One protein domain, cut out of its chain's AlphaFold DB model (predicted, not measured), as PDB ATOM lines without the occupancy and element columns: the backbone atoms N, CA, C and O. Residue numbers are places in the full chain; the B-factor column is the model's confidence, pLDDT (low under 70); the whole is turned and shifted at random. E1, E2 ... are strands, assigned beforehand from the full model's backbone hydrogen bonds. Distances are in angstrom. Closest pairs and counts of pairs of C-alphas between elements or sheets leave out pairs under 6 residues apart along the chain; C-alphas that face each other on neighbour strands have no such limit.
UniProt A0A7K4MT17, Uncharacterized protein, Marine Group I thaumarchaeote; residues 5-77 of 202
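Overview. This is residues 5 to 77 of the 202 residues of an uncharacterized protein of Marine Group I thaumarchaeote (UniProt A0A7K4MT17). Two arms of antiparallel strands spread from one corner as a loose V: the long hairpin E1 and E2 makes one arm, and the small sheet E3, E4 and E5 makes the other. The corner is the link of residues 31 to 35, and the last stretch, residues 62 to 77, loops back toward that corner after E5 with no named element. The printed part has 73 residues with no named helix and five named strands, in the order E1, E2, E3, E4, E5; the class is all strand, though under half of the residues, 34 of 73, are in named elements. The smaller sheet has the order E3, E4, E5, and both sheets are antiparallel. The whole is loose, with a radius of gyration of the C-alphas of 14.7 A and spans of 46 by 34 by 21 A.

Arrangement. E1, residues 8 to 16, and E2, residues 22 to 30, form an antiparallel hairpin, with 158 degrees between their directions. C-alphas 10 and 28 face each other at 4.6 A. N 11 and O 27, 2.8 A apart, and N 25 and O 13, 2.8 A apart, are within hydrogen-bond range. E3, residues 36 to 42, E4, residues 48 to 53, and E5, residues 59 to 61, form a meander, each strand the antiparallel neighbour of the one before. E3 and E4 are a hairpin at 161 degrees, with N 49 and O 41 within hydrogen-bond range at 2.8 A. E4 and E5 are a hairpin at 139 degrees, with N 60 and O 52 within hydrogen-bond range at 2.9 A. E4 is the inner strand; E3 and E5 are edge strands. E1 and E2 are each apart from E3, E4 and E5. Residues 68 to 69 pair antiparallel with residues 75 to 76.

Along the chain. E1 begins at C-alpha 8, (6.617, -26.083, -2.419), and measures 26.2 A from first to last C-alpha. E2 measures 26.0 A and ends at C-alpha 30, (4.813, -30.475, -2.135). E3 measures 18.6 A and E4 17.0 A. E5, three residues, measures 7.1 A and ends at C-alpha 61, (9.206, -37.421, -16.222).

Size, cuts and confidence. The two C-alphas farthest apart are those of Gln 19 and Ser 72, at 45.6 A, while those of Ser 5 and Asn 77, the first and last printed, are 10.4 A apart. The printed part has no cut, and the four links between its named strands are tight. The mean pLDDT of the printed part is 81.0; residues 5 to 6, residues 36 to 37 and residue 71 are under 70, where the model's confidence is low.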
ATOM      1  N   SER A   5      12.693 -32.820  -0.711       61.91
ATOM      2  CA  SER A   5      11.674 -33.270   0.244       61.91
ATOM      3  C   SER A   5      10.827 -32.163   0.893       61.91
ATOM      4  O   SER A   5       9.914 -32.488   1.641       61.91
ATOM      5  N   ALA A   6      11.138 -30.881   0.673       68.62
ATOM      6  CA  ALA A   6      10.365 -29.748   1.197       68.62
ATOM      7  C   ALA A   6      10.129 -28.646   0.147       68.62
ATOM      8  O   ALA A   6       9.946 -27.482   0.496       68.62
ATOM      9  N   ALA A   7      10.212 -28.988  -1.142       78.00
ATOM     10  CA  ALA A   7       9.926 -28.042  -2.212       78.00
ATOM     11  C   ALA A   7       8.413 -27.787  -2.301       78.00
ATOM     12  O   ALA A   7       7.640 -28.732  -2.428       78.00
ATOM     13  N   GLU A   8       8.005 -26.521  -2.251       84.94
ATOM     14  CA  GLU A   8       6.617 -26.083  -2.419       84.94
ATOM     15  C   GLU A   8       6.430 -25.460  -3.807       84.94
ATOM     16  O   GLU A   8       7.327 -24.802  -4.342       84.94
ATOM     17  N   GLY A   9       5.256 -25.656  -4.398       83.81
ATOM     18  CA  GLY A   9       4.921 -25.145  -5.721       83.81
ATOM     19  C   GLY A   9       3.423 -24.935  -5.896       83.81
ATOM     20  O   GLY A   9       2.616 -25.372  -5.081       83.81
ATOM     21  N   ILE A  10       3.050 -24.240  -6.970       85.50
ATOM     22  CA  ILE A  10       1.655 -23.958  -7.313       85.50
ATOM     23  C   ILE A  10       1.435 -24.342  -8.774       85.50
ATOM     24  O   ILE A  10       2.172 -23.904  -9.657       85.50
ATOM     25  N   ILE A  11       0.384 -25.114  -9.031       83.75
ATOM     26  CA  ILE A  11      -0.111 -25.422 -10.371       83.75
ATOM     27  C   ILE A  11      -1.405 -24.645 -10.590       83.75
ATOM     28  O   ILE A  11      -2.313 -24.685  -9.761       83.75
ATOM     29  N   GLY A  12      -1.498 -23.954 -11.725       86.50
ATOM     30  CA  GLY A  12      -2.708 -23.276 -12.179       86.50
ATOM     31  C   GLY A  12      -3.170 -23.831 -13.518       86.50
ATOM     32  O   GLY A  12      -2.372 -23.953 -14.444       86.50
ATOM     33  N   THR A  13      -4.458 -24.139 -13.642       84.81
ATOM     34  CA  THR A  13      -5.057 -24.579 -14.908       84.81
ATOM     35  C   THR A  13      -6.385 -23.881 -15.171       84.81
ATOM     36  O   THR A  13      -7.121 -23.542 -14.247       84.81
ATOM     37  N   LEU A  14      -6.706 -23.650 -16.444       88.06
ATOM     38  CA  LEU A  14      -8.019 -23.176 -16.877       88.06
ATOM     39  C   LEU A  14      -8.906 -24.396 -17.124       88.06
ATOM     40  O   LEU A  14      -8.715 -25.117 -18.102       88.06
ATOM     41  N   LYS A  15      -9.888 -24.622 -16.250       84.25
ATOM     42  CA  LYS A  15     -10.860 -25.710 -16.398       84.25
ATOM     43  C   LYS A  15     -12.205 -25.142 -16.826       84.25
ATOM     44  O   LYS A  15     -12.725 -24.223 -16.195       84.25
ATOM     45  N   THR A  16     -12.783 -25.716 -17.876       86.12
ATOM     46  CA  THR A  16     -14.165 -25.439 -18.288       86.12
ATOM     47  C   THR A  16     -15.083 -26.455 -17.624       86.12
ATOM     48  O   THR A  16     -14.859 -27.658 -17.751       86.12
ATOM     49  N   ASN A  17     -16.076 -25.985 -16.869       80.88
ATOM     50  CA  ASN A  17     -17.064 -26.866 -16.248       80.88
ATOM     51  C   ASN A  17     -18.105 -27.355 -17.277       80.88
ATOM     52  O   ASN A  17     -18.175 -26.849 -18.396       80.88
ATOM     53  N   GLU A  18     -18.948 -28.319 -16.895       74.69
ATOM     54  CA  GLU A  18     -19.998 -28.882 -17.770       74.69
ATOM     55  C   GLU A  18     -21.017 -27.837 -18.263       74.69
ATOM     56  O   GLU A  18     -21.694 -28.040 -19.267       74.69
ATOM     57  N   GLN A  19     -21.106 -26.695 -17.581       79.56
ATOM     58  CA  GLN A  19     -21.978 -25.571 -17.923       79.56
ATOM     59  C   GLN A  19     -21.299 -24.559 -18.867       79.56
ATOM     60  O   GLN A  19     -21.893 -23.534 -19.195       79.56
ATOM     61  N   GLY A  20     -20.065 -24.830 -19.306       82.81
ATOM     62  CA  GLY A  20     -19.318 -23.998 -20.251       82.81
ATOM     63  C   GLY A  20     -18.583 -22.806 -19.631       82.81
ATOM     64  O   GLY A  20     -18.023 -21.998 -20.368       82.81
ATOM     65  N   PHE A  21     -18.547 -22.676 -18.302       83.44
ATOM     66  CA  PHE A  21     -17.787 -21.626 -17.625       83.44
ATOM     67  C   PHE A  21     -16.335 -22.056 -17.428       83.44
ATOM     68  O   PHE A  21     -16.058 -23.047 -16.750       83.44
ATOM     69  N   THR A  22     -15.406 -21.279 -17.980       88.31
ATOM     70  CA  THR A  22     -13.968 -21.462 -17.776       88.31
ATOM     71  C   THR A  22     -13.501 -20.662 -16.568       88.31
ATOM     72  O   THR A  22     -13.713 -19.452 -16.498       88.31
ATOM     73  N   GLN A  23     -12.859 -21.331 -15.615       87.81
ATOM     74  CA  GLN A  23     -12.311 -20.709 -14.412       87.81
ATOM     75  C   GLN A  23     -10.909 -21.244 -14.136       87.81
ATOM     76  O   GLN A  23     -10.579 -22.376 -14.499       87.81
ATOM     77  N   PHE A  24     -10.088 -20.431 -13.471       87.94
ATOM     78  CA  PHE A  24      -8.825 -20.916 -12.936       87.94
ATOM     79  C   PHE A  24      -9.087 -21.890 -11.787       87.94
ATOM     80  O   PHE A  24      -9.923 -21.645 -10.919       87.94
ATOM     81  N   GLN A  25      -8.361 -22.996 -11.808       83.56
ATOM     82  CA  GLN A  25      -8.239 -23.955 -10.726       83.56
ATOM     83  C   GLN A  25      -6.780 -23.963 -10.296       83.56
ATOM     84  O   GLN A  25      -5.885 -23.869 -11.140       83.56
ATOM     85  N   TRP A  26      -6.557 -24.066  -8.993       87.88
ATOM     86  CA  TRP A  26      -5.231 -24.023  -8.400       87.88
ATOM     87  C   TRP A  26      -5.024 -25.252  -7.531       87.88
ATOM     88  O   TRP A  26      -5.963 -25.721  -6.890       87.88
ATOM     89  N   SER A  27      -3.797 -25.749  -7.508       85.25
ATOM     90  CA  SER A  27      -3.340 -26.758  -6.563       85.25
ATOM     91  C   SER A  27      -1.985 -26.341  -6.031       85.25
ATOM     92  O   SER A  27      -1.163 -25.801  -6.771       85.25
ATOM     93  N   GLU A  28      -1.748 -26.626  -4.762       87.81
ATOM     94  CA  GLU A  28      -0.405 -26.616  -4.202       87.81
ATOM     95  C   GLU A  28       0.260 -27.967  -4.483       87.81
ATOM     96  O   GLU A  28      -0.413 -28.994  -4.605       87.81
ATOM     97  N   THR A  29       1.577 -27.961  -4.630       84.81
ATOM     98  CA  THR A  29       2.401 -29.160  -4.764       84.81
ATOM     99  C   THR A  29       3.481 -29.143  -3.706       84.81
ATOM    100  O   THR A  29       4.106 -28.106  -3.492       84.81
ATOM    101  N   PHE A  30       3.758 -30.301  -3.120       83.50
ATOM    102  CA  PHE A  30       4.813 -30.475  -2.135       83.50
ATOM    103  C   PHE A  30       5.737 -31.626  -2.548       83.50
ATOM    104  O   PHE A  30       5.270 -32.669  -3.002       83.50
ATOM    105  N   GLY A  31       7.047 -31.446  -2.390       77.44
ATOM    106  CA  GLY A  31       8.057 -32.480  -2.630       77.44
ATOM    107  C   GLY A  31       8.580 -32.584  -4.070       77.44
ATOM    108  O   GLY A  31       9.399 -33.459  -4.348       77.44
ATOM    109  N   ILE A  32       8.142 -31.715  -4.989       76.62
ATOM    110  CA  ILE A  32       8.623 -31.697  -6.381       76.62
ATOM    111  C   ILE A  32       9.736 -30.655  -6.528       76.62
ATOM    112  O   ILE A  32       9.484 -29.452  -6.553       76.62
ATOM    113  N   ASP A  33      10.977 -31.121  -6.670       76.25
ATOM    114  CA  ASP A  33      12.142 -30.269  -6.934       76.25
ATOM    115  C   ASP A  33      12.326 -30.034  -8.442       76.25
ATOM    116  O   ASP A  33      13.174 -30.641  -9.096       76.25
ATOM    117  N   ALA A  34      11.494 -29.161  -9.012       73.31
ATOM    118  CA  ALA A  34      11.555 -28.759 -10.420       73.31
ATOM    119  C   ALA A  34      12.431 -27.506 -10.623       73.31
ATOM    120  O   ALA A  34      12.020 -26.518 -11.232       73.31
ATOM    121  N   SER A  35      13.644 -27.533 -10.070       70.44
ATOM    122  CA  SER A  35      14.588 -26.406 -10.085       70.44
ATOM    123  C   SER A  35      15.002 -25.919 -11.481       70.44
ATOM    124  O   SER A  35      15.318 -24.740 -11.664       70.44
ATOM    125  N   ALA A  36      15.019 -26.823 -12.464       62.88
ATOM    126  CA  ALA A  36      15.274 -26.525 -13.861       62.88
ATOM    127  C   ALA A  36      13.947 -26.585 -14.622       62.88
ATOM    128  O   ALA A  36      13.195 -27.548 -14.467       62.88
ATOM    129  N   ALA A  37      13.687 -25.539 -15.418       59.72
ATOM    130  CA  ALA A  37      12.439 -25.291 -16.136       59.72
ATOM    131  C   ALA A  37      11.736 -26.577 -16.596       59.72
ATOM    132  O   ALA A  37      12.330 -27.392 -17.305       59.72
ATOM    133  N   ALA A  38      10.461 -26.724 -16.224       71.75
ATOM    134  CA  ALA A  38       9.607 -27.746 -16.805       71.75
ATOM    135  C   ALA A  38       9.541 -27.515 -18.321       71.75
ATOM    136  O   ALA A  38       9.154 -26.437 -18.779       71.75
ATOM    137  N   ALA A  39       9.970 -28.508 -19.091       79.44
ATOM    138  CA  ALA A  39       9.977 -28.459 -20.544       79.44
ATOM    139  C   ALA A  39       9.017 -29.516 -21.085       79.44
ATOM    140  O   ALA A  39       9.029 -30.660 -20.624       79.44
ATOM    141  N   SER A  40       8.214 -29.142 -22.081       83.62
ATOM    142  CA  SER A  40       7.440 -30.096 -22.871       83.62
ATOM    143  C   SER A  40       8.045 -30.261 -24.265       83.62
ATOM    144  O   SER A  40       8.681 -29.352 -24.808       83.62
ATOM    145  N   GLY A  41       7.903 -31.453 -24.837       84.94
ATOM    146  CA  GLY A  41       8.358 -31.750 -26.191       84.94
ATOM    147  C   GLY A  41       7.795 -33.062 -26.715       84.94
ATOM    148  O   GLY A  41       7.357 -33.915 -25.949       84.94
ATOM    149  N   PHE A  42       7.808 -33.241 -28.034       88.06
ATOM    150  CA  PHE A  42       7.327 -34.468 -28.666       88.06
ATOM    151  C   PHE A  42       8.437 -35.515 -28.762       88.06
ATOM    152  O   PHE A  42       9.557 -35.216 -29.178       88.06
ATOM    153  N   ASN A  43       8.121 -36.760 -28.409       82.81
ATOM    154  CA  ASN A  43       9.027 -37.886 -28.621       82.81
ATOM    155  C   ASN A  43       9.039 -38.343 -30.097       82.81
ATOM    156  O   ASN A  43       8.314 -37.814 -30.940       82.81
ATOM    157  N   TYR A  44       9.836 -39.370 -30.416       84.62
ATOM    158  CA  TYR A  44       9.953 -39.911 -31.780       84.62
ATOM    159  C   TYR A  44       8.631 -40.448 -32.366       84.62
ATOM    160  O   TYR A  44       8.524 -40.611 -33.579       84.62
ATOM    161  N   SER A  45       7.633 -40.707 -31.518       91.06
ATOM    162  CA  SER A  45       6.286 -41.145 -31.899       91.06
ATOM    163  C   SER A  45       5.281 -39.990 -31.973       91.06
ATOM    164  O   SER A  45       4.089 -40.238 -32.134       91.06
ATOM    165  N   GLY A  46       5.726 -38.738 -31.821       87.38
ATOM    166  CA  GLY A  46       4.856 -37.561 -31.832       87.38
ATOM    167  C   GLY A  46       3.987 -37.409 -30.582       87.38
ATOM    168  O   GLY A  46       2.985 -36.704 -30.631       87.38
ATOM    169  N   VAL A  47       4.336 -38.063 -29.468       86.12
ATOM    170  CA  VAL A  47       3.623 -37.937 -28.186       86.12
ATOM    171  C   VAL A  47       4.310 -36.877 -27.335       86.12
ATOM    172  O   VAL A  47       5.524 -36.954 -27.139       86.12
ATOM    173  N   GLU A  48       3.546 -35.907 -26.832       85.88
ATOM    174  CA  GLU A  48       4.061 -34.887 -25.916       85.88
ATOM    175  C   GLU A  48       4.500 -35.524 -24.594       85.88
ATOM    176  O   GLU A  48       3.861 -36.438 -24.064       85.88
ATOM    177  N   LYS A  49       5.642 -35.069 -24.091       86.00
ATOM    178  CA  LYS A  49       6.250 -35.498 -22.840       86.00
ATOM    179  C   LYS A  49       6.680 -34.282 -22.049       86.00
ATOM    180  O   LYS A  49       7.237 -33.347 -22.622       86.00
ATOM    181  N   HIS A  50       6.450 -34.341 -20.745       86.75
ATOM    182  CA  HIS A  50       6.812 -33.298 -19.803       86.75
ATOM    183  C   HIS A  50       7.988 -33.772 -18.958       86.75
ATOM    184  O   HIS A  50       7.950 -34.855 -18.371       86.75
ATOM    185  N   TYR A  51       9.025 -32.947 -18.880       85.38
ATOM    186  CA  TYR A  51      10.224 -33.229 -18.108       85.38
ATOM    187  C   TYR A  51      10.522 -32.084 -17.152       85.38
ATOM    188  O   TYR A  51      10.291 -30.922 -17.481       85.38
ATOM    189  N   HIS A  52      11.081 -32.408 -15.991       84.94
ATOM    190  CA  HIS A  52      11.655 -31.423 -15.078       84.94
ATOM    191  C   HIS A  52      13.031 -31.887 -14.606       84.94
ATOM    192  O   HIS A  52      13.334 -33.084 -14.636       84.94
ATOM    193  N   GLY A  53      13.873 -30.934 -14.210       81.75
ATOM    194  CA  GLY A  53      15.191 -31.227 -13.661       81.75
ATOM    195  C   GLY A  53      15.358 -30.734 -12.231       81.75
ATOM    196  O   GLY A  53      14.720 -29.766 -11.814       81.75
ATOM    197  N   ASP A  54      16.252 -31.390 -11.501       79.25
ATOM    198  CA  ASP A  54      16.588 -31.058 -10.117       79.25
ATOM    199  C   ASP A  54      17.919 -30.291 -10.004       79.25
ATOM    200  O   ASP A  54      18.680 -30.150 -10.969       79.25
ATOM    201  N   TYR A  55      18.234 -29.822  -8.793       76.88
ATOM    202  CA  TYR A  55      19.474 -29.083  -8.541       76.88
ATOM    203  C   TYR A  55      20.739 -29.955  -8.675       76.88
ATOM    204  O   TYR A  55      21.850 -29.421  -8.685       76.88
ATOM    205  N   ALA A  56      20.598 -31.282  -8.782       78.38
ATOM    206  CA  ALA A  56      21.695 -32.226  -8.987       78.38
ATOM    207  C   ALA A  56      21.946 -32.563 -10.472       78.38
ATOM    208  O   ALA A  56      22.852 -33.344 -10.770       78.38
ATOM    209  N   GLY A  57      21.190 -31.971 -11.406       78.50
ATOM    210  CA  GLY A  57      21.375 -32.144 -12.851       78.50
ATOM    211  C   GLY A  57      20.746 -33.416 -13.430       78.50
ATOM    212  O   GLY A  57      21.154 -33.873 -14.498       78.50
ATOM    213  N   ARG A  58      19.776 -34.010 -12.734       79.00
ATOM    214  CA  ARG A  58      19.004 -35.180 -13.171       79.00
ATOM    215  C   ARG A  58      17.709 -34.725 -13.837       79.00
ATOM    216  O   ARG A  58      17.232 -33.624 -13.583       79.00
ATOM    217  N   VAL A  59      17.153 -35.576 -14.701       83.12
ATOM    218  CA  VAL A  59      15.929 -35.295 -15.470       83.12
ATOM    219  C   VAL A  59      14.883 -36.363 -15.175       83.12
ATOM    220  O   VAL A  59      15.174 -37.557 -15.256       83.12
ATOM    221  N   PHE A  60      13.665 -35.922 -14.875       82.56
ATOM    222  CA  PHE A  60      12.526 -36.757 -14.508       82.56
ATOM    223  C   PHE A  60      11.362 -36.559 -15.472       82.56
ATOM    224  O   PHE A  60      11.182 -35.468 -16.013       82.56
ATOM    225  N   ASN A  61      10.540 -37.599 -15.647       84.00
ATOM    226  CA  ASN A  61       9.206 -37.421 -16.222       84.00
ATOM    227  C   ASN A  61       8.346 -36.676 -15.196       84.00
ATOM    228  O   ASN A  61       8.301 -37.068 -14.034       84.00
ATOM    229  N   HIS A  62       7.688 -35.601 -15.616       80.38
ATOM    230  CA  HIS A  62       6.901 -34.756 -14.717       80.38
ATOM    231  C   HIS A  62       5.513 -35.334 -14.402       80.38
ATOM    232  O   HIS A  62       4.985 -35.100 -13.325       80.38
ATOM    233  N   ASP A  63       4.919 -36.081 -15.329       77.94
ATOM    234  CA  ASP A  63       3.506 -36.478 -15.318       77.94
ATOM    235  C   ASP A  63       3.320 -37.999 -15.455       77.94
ATOM    236  O   ASP A  63       2.405 -38.473 -16.123       77.94
ATOM    237  N   THR A  64       4.231 -38.795 -14.888       81.00
ATOM    238  CA  THR A  64       4.200 -40.259 -15.027       81.00
ATOM    239  C   THR A  64       4.403 -40.965 -13.689       81.00
ATOM    240  O   THR A  64       5.440 -40.784 -13.057       81.00
ATOM    241  N   GLY A  65       3.477 -41.866 -13.351       81.31
ATOM    242  CA  GLY A  65       3.559 -42.759 -12.191       81.31
ATOM    243  C   GLY A  65       2.745 -42.290 -10.981       81.31
ATOM    244  O   GLY A  65       2.149 -41.218 -11.008       81.31
ATOM    245  N   ASP A  66       2.768 -43.115  -9.929       82.69
ATOM    246  CA  ASP A  66       2.001 -42.944  -8.680       82.69
ATOM    247  C   ASP A  66       2.917 -42.567  -7.488       82.69
ATOM    248  O   ASP A  66       2.540 -42.667  -6.323       82.69
ATOM    249  N   ASN A  67       4.165 -42.178  -7.761       81.62
ATOM    250  CA  ASN A  67       5.181 -41.890  -6.751       81.62
ATOM    251  C   ASN A  67       6.150 -40.803  -7.232       81.62
ATOM    252  O   ASN A  67       6.399 -40.662  -8.431       81.62
ATOM    253  N   LEU A  68       6.767 -40.091  -6.288       77.69
ATOM    254  CA  LEU A  68       7.924 -39.247  -6.593       77.69
ATOM    255  C   LEU A  68       9.200 -40.094  -6.560       77.69
ATOM    256  O   LEU A  68       9.232 -41.168  -5.955       77.69
ATOM    257  N   LEU A  69      10.242 -39.640  -7.253       78.19
ATOM    258  CA  LEU A  69      11.567 -40.255  -7.214       78.19
ATOM    259  C   LEU A  69      12.531 -39.310  -6.504       78.19
ATOM    260  O   LEU A  69      12.657 -38.145  -6.875       78.19
ATOM    261  N   ASP A  70      13.230 -39.819  -5.494       74.56
ATOM    262  CA  ASP A  70      14.183 -39.029  -4.721       74.56
ATOM    263  C   ASP A  70      15.539 -38.838  -5.431       74.56
ATOM    264  O   ASP A  70      15.744 -39.164  -6.611       74.56
ATOM    265  N   THR A  71      16.527 -38.328  -4.683       69.06
ATOM    266  CA  THR A  71      17.882 -38.115  -5.201       69.06
ATOM    267  C   THR A  71      18.677 -39.362  -5.574       69.06
ATOM    268  O   THR A  71      19.629 -39.295  -6.354       69.06
ATOM    269  N   SER A  72      18.220 -40.518  -5.116       72.25
ATOM    270  CA  SER A  72      18.787 -41.831  -5.395       72.25
ATOM    271  C   SER A  72      17.991 -42.636  -6.431       72.25
ATOM    272  O   SER A  72      18.438 -43.709  -6.829       72.25
ATOM    273  N   GLY A  73      16.851 -42.113  -6.902       74.44
ATOM    274  CA  GLY A  73      15.919 -42.839  -7.769       74.44
ATOM    275  C   GLY A  73      15.001 -43.799  -7.005       74.44
ATOM    276  O   GLY A  73      14.402 -44.684  -7.612       74.44
ATOM    277  N   THR A  74      14.898 -43.639  -5.685       82.12
ATOM    278  CA  THR A  74      14.000 -44.411  -4.825       82.12
ATOM    279  C   THR A  74      12.614 -43.776  -4.824       82.12
ATOM    280  O   THR A  74      12.483 -42.552  -4.768       82.12
ATOM    281  N   ALA A  75      11.576 -44.612  -4.883       83.88
ATOM    282  CA  ALA A  75      10.194 -44.167  -4.822       83.88
ATOM    283  C   ALA A  75       9.843 -43.627  -3.428       83.88
ATOM    284  O   ALA A  75      10.031 -44.316  -2.421       83.88
ATOM    285  N   THR A  76       9.307 -42.412  -3.378       85.06
ATOM    286  CA  THR A  76       8.803 -41.770  -2.164       85.06
ATOM    287  C   THR A  76       7.298 -41.575  -2.252       85.06
ATOM    288  O   THR A  76       6.742 -41.414  -3.341       85.06
ATOM    289  N   ASN A  77       6.652 -41.576  -1.089       86.88
ATOM    290  CA  ASN A  77       5.219 -41.349  -0.987       86.88
ATOM    291  C   ASN A  77       4.822 -39.964  -1.508       86.88
ATOM    292  O   ASN A  77       5.610 -39.015  -1.458       86.88
TER     293      ASN A  77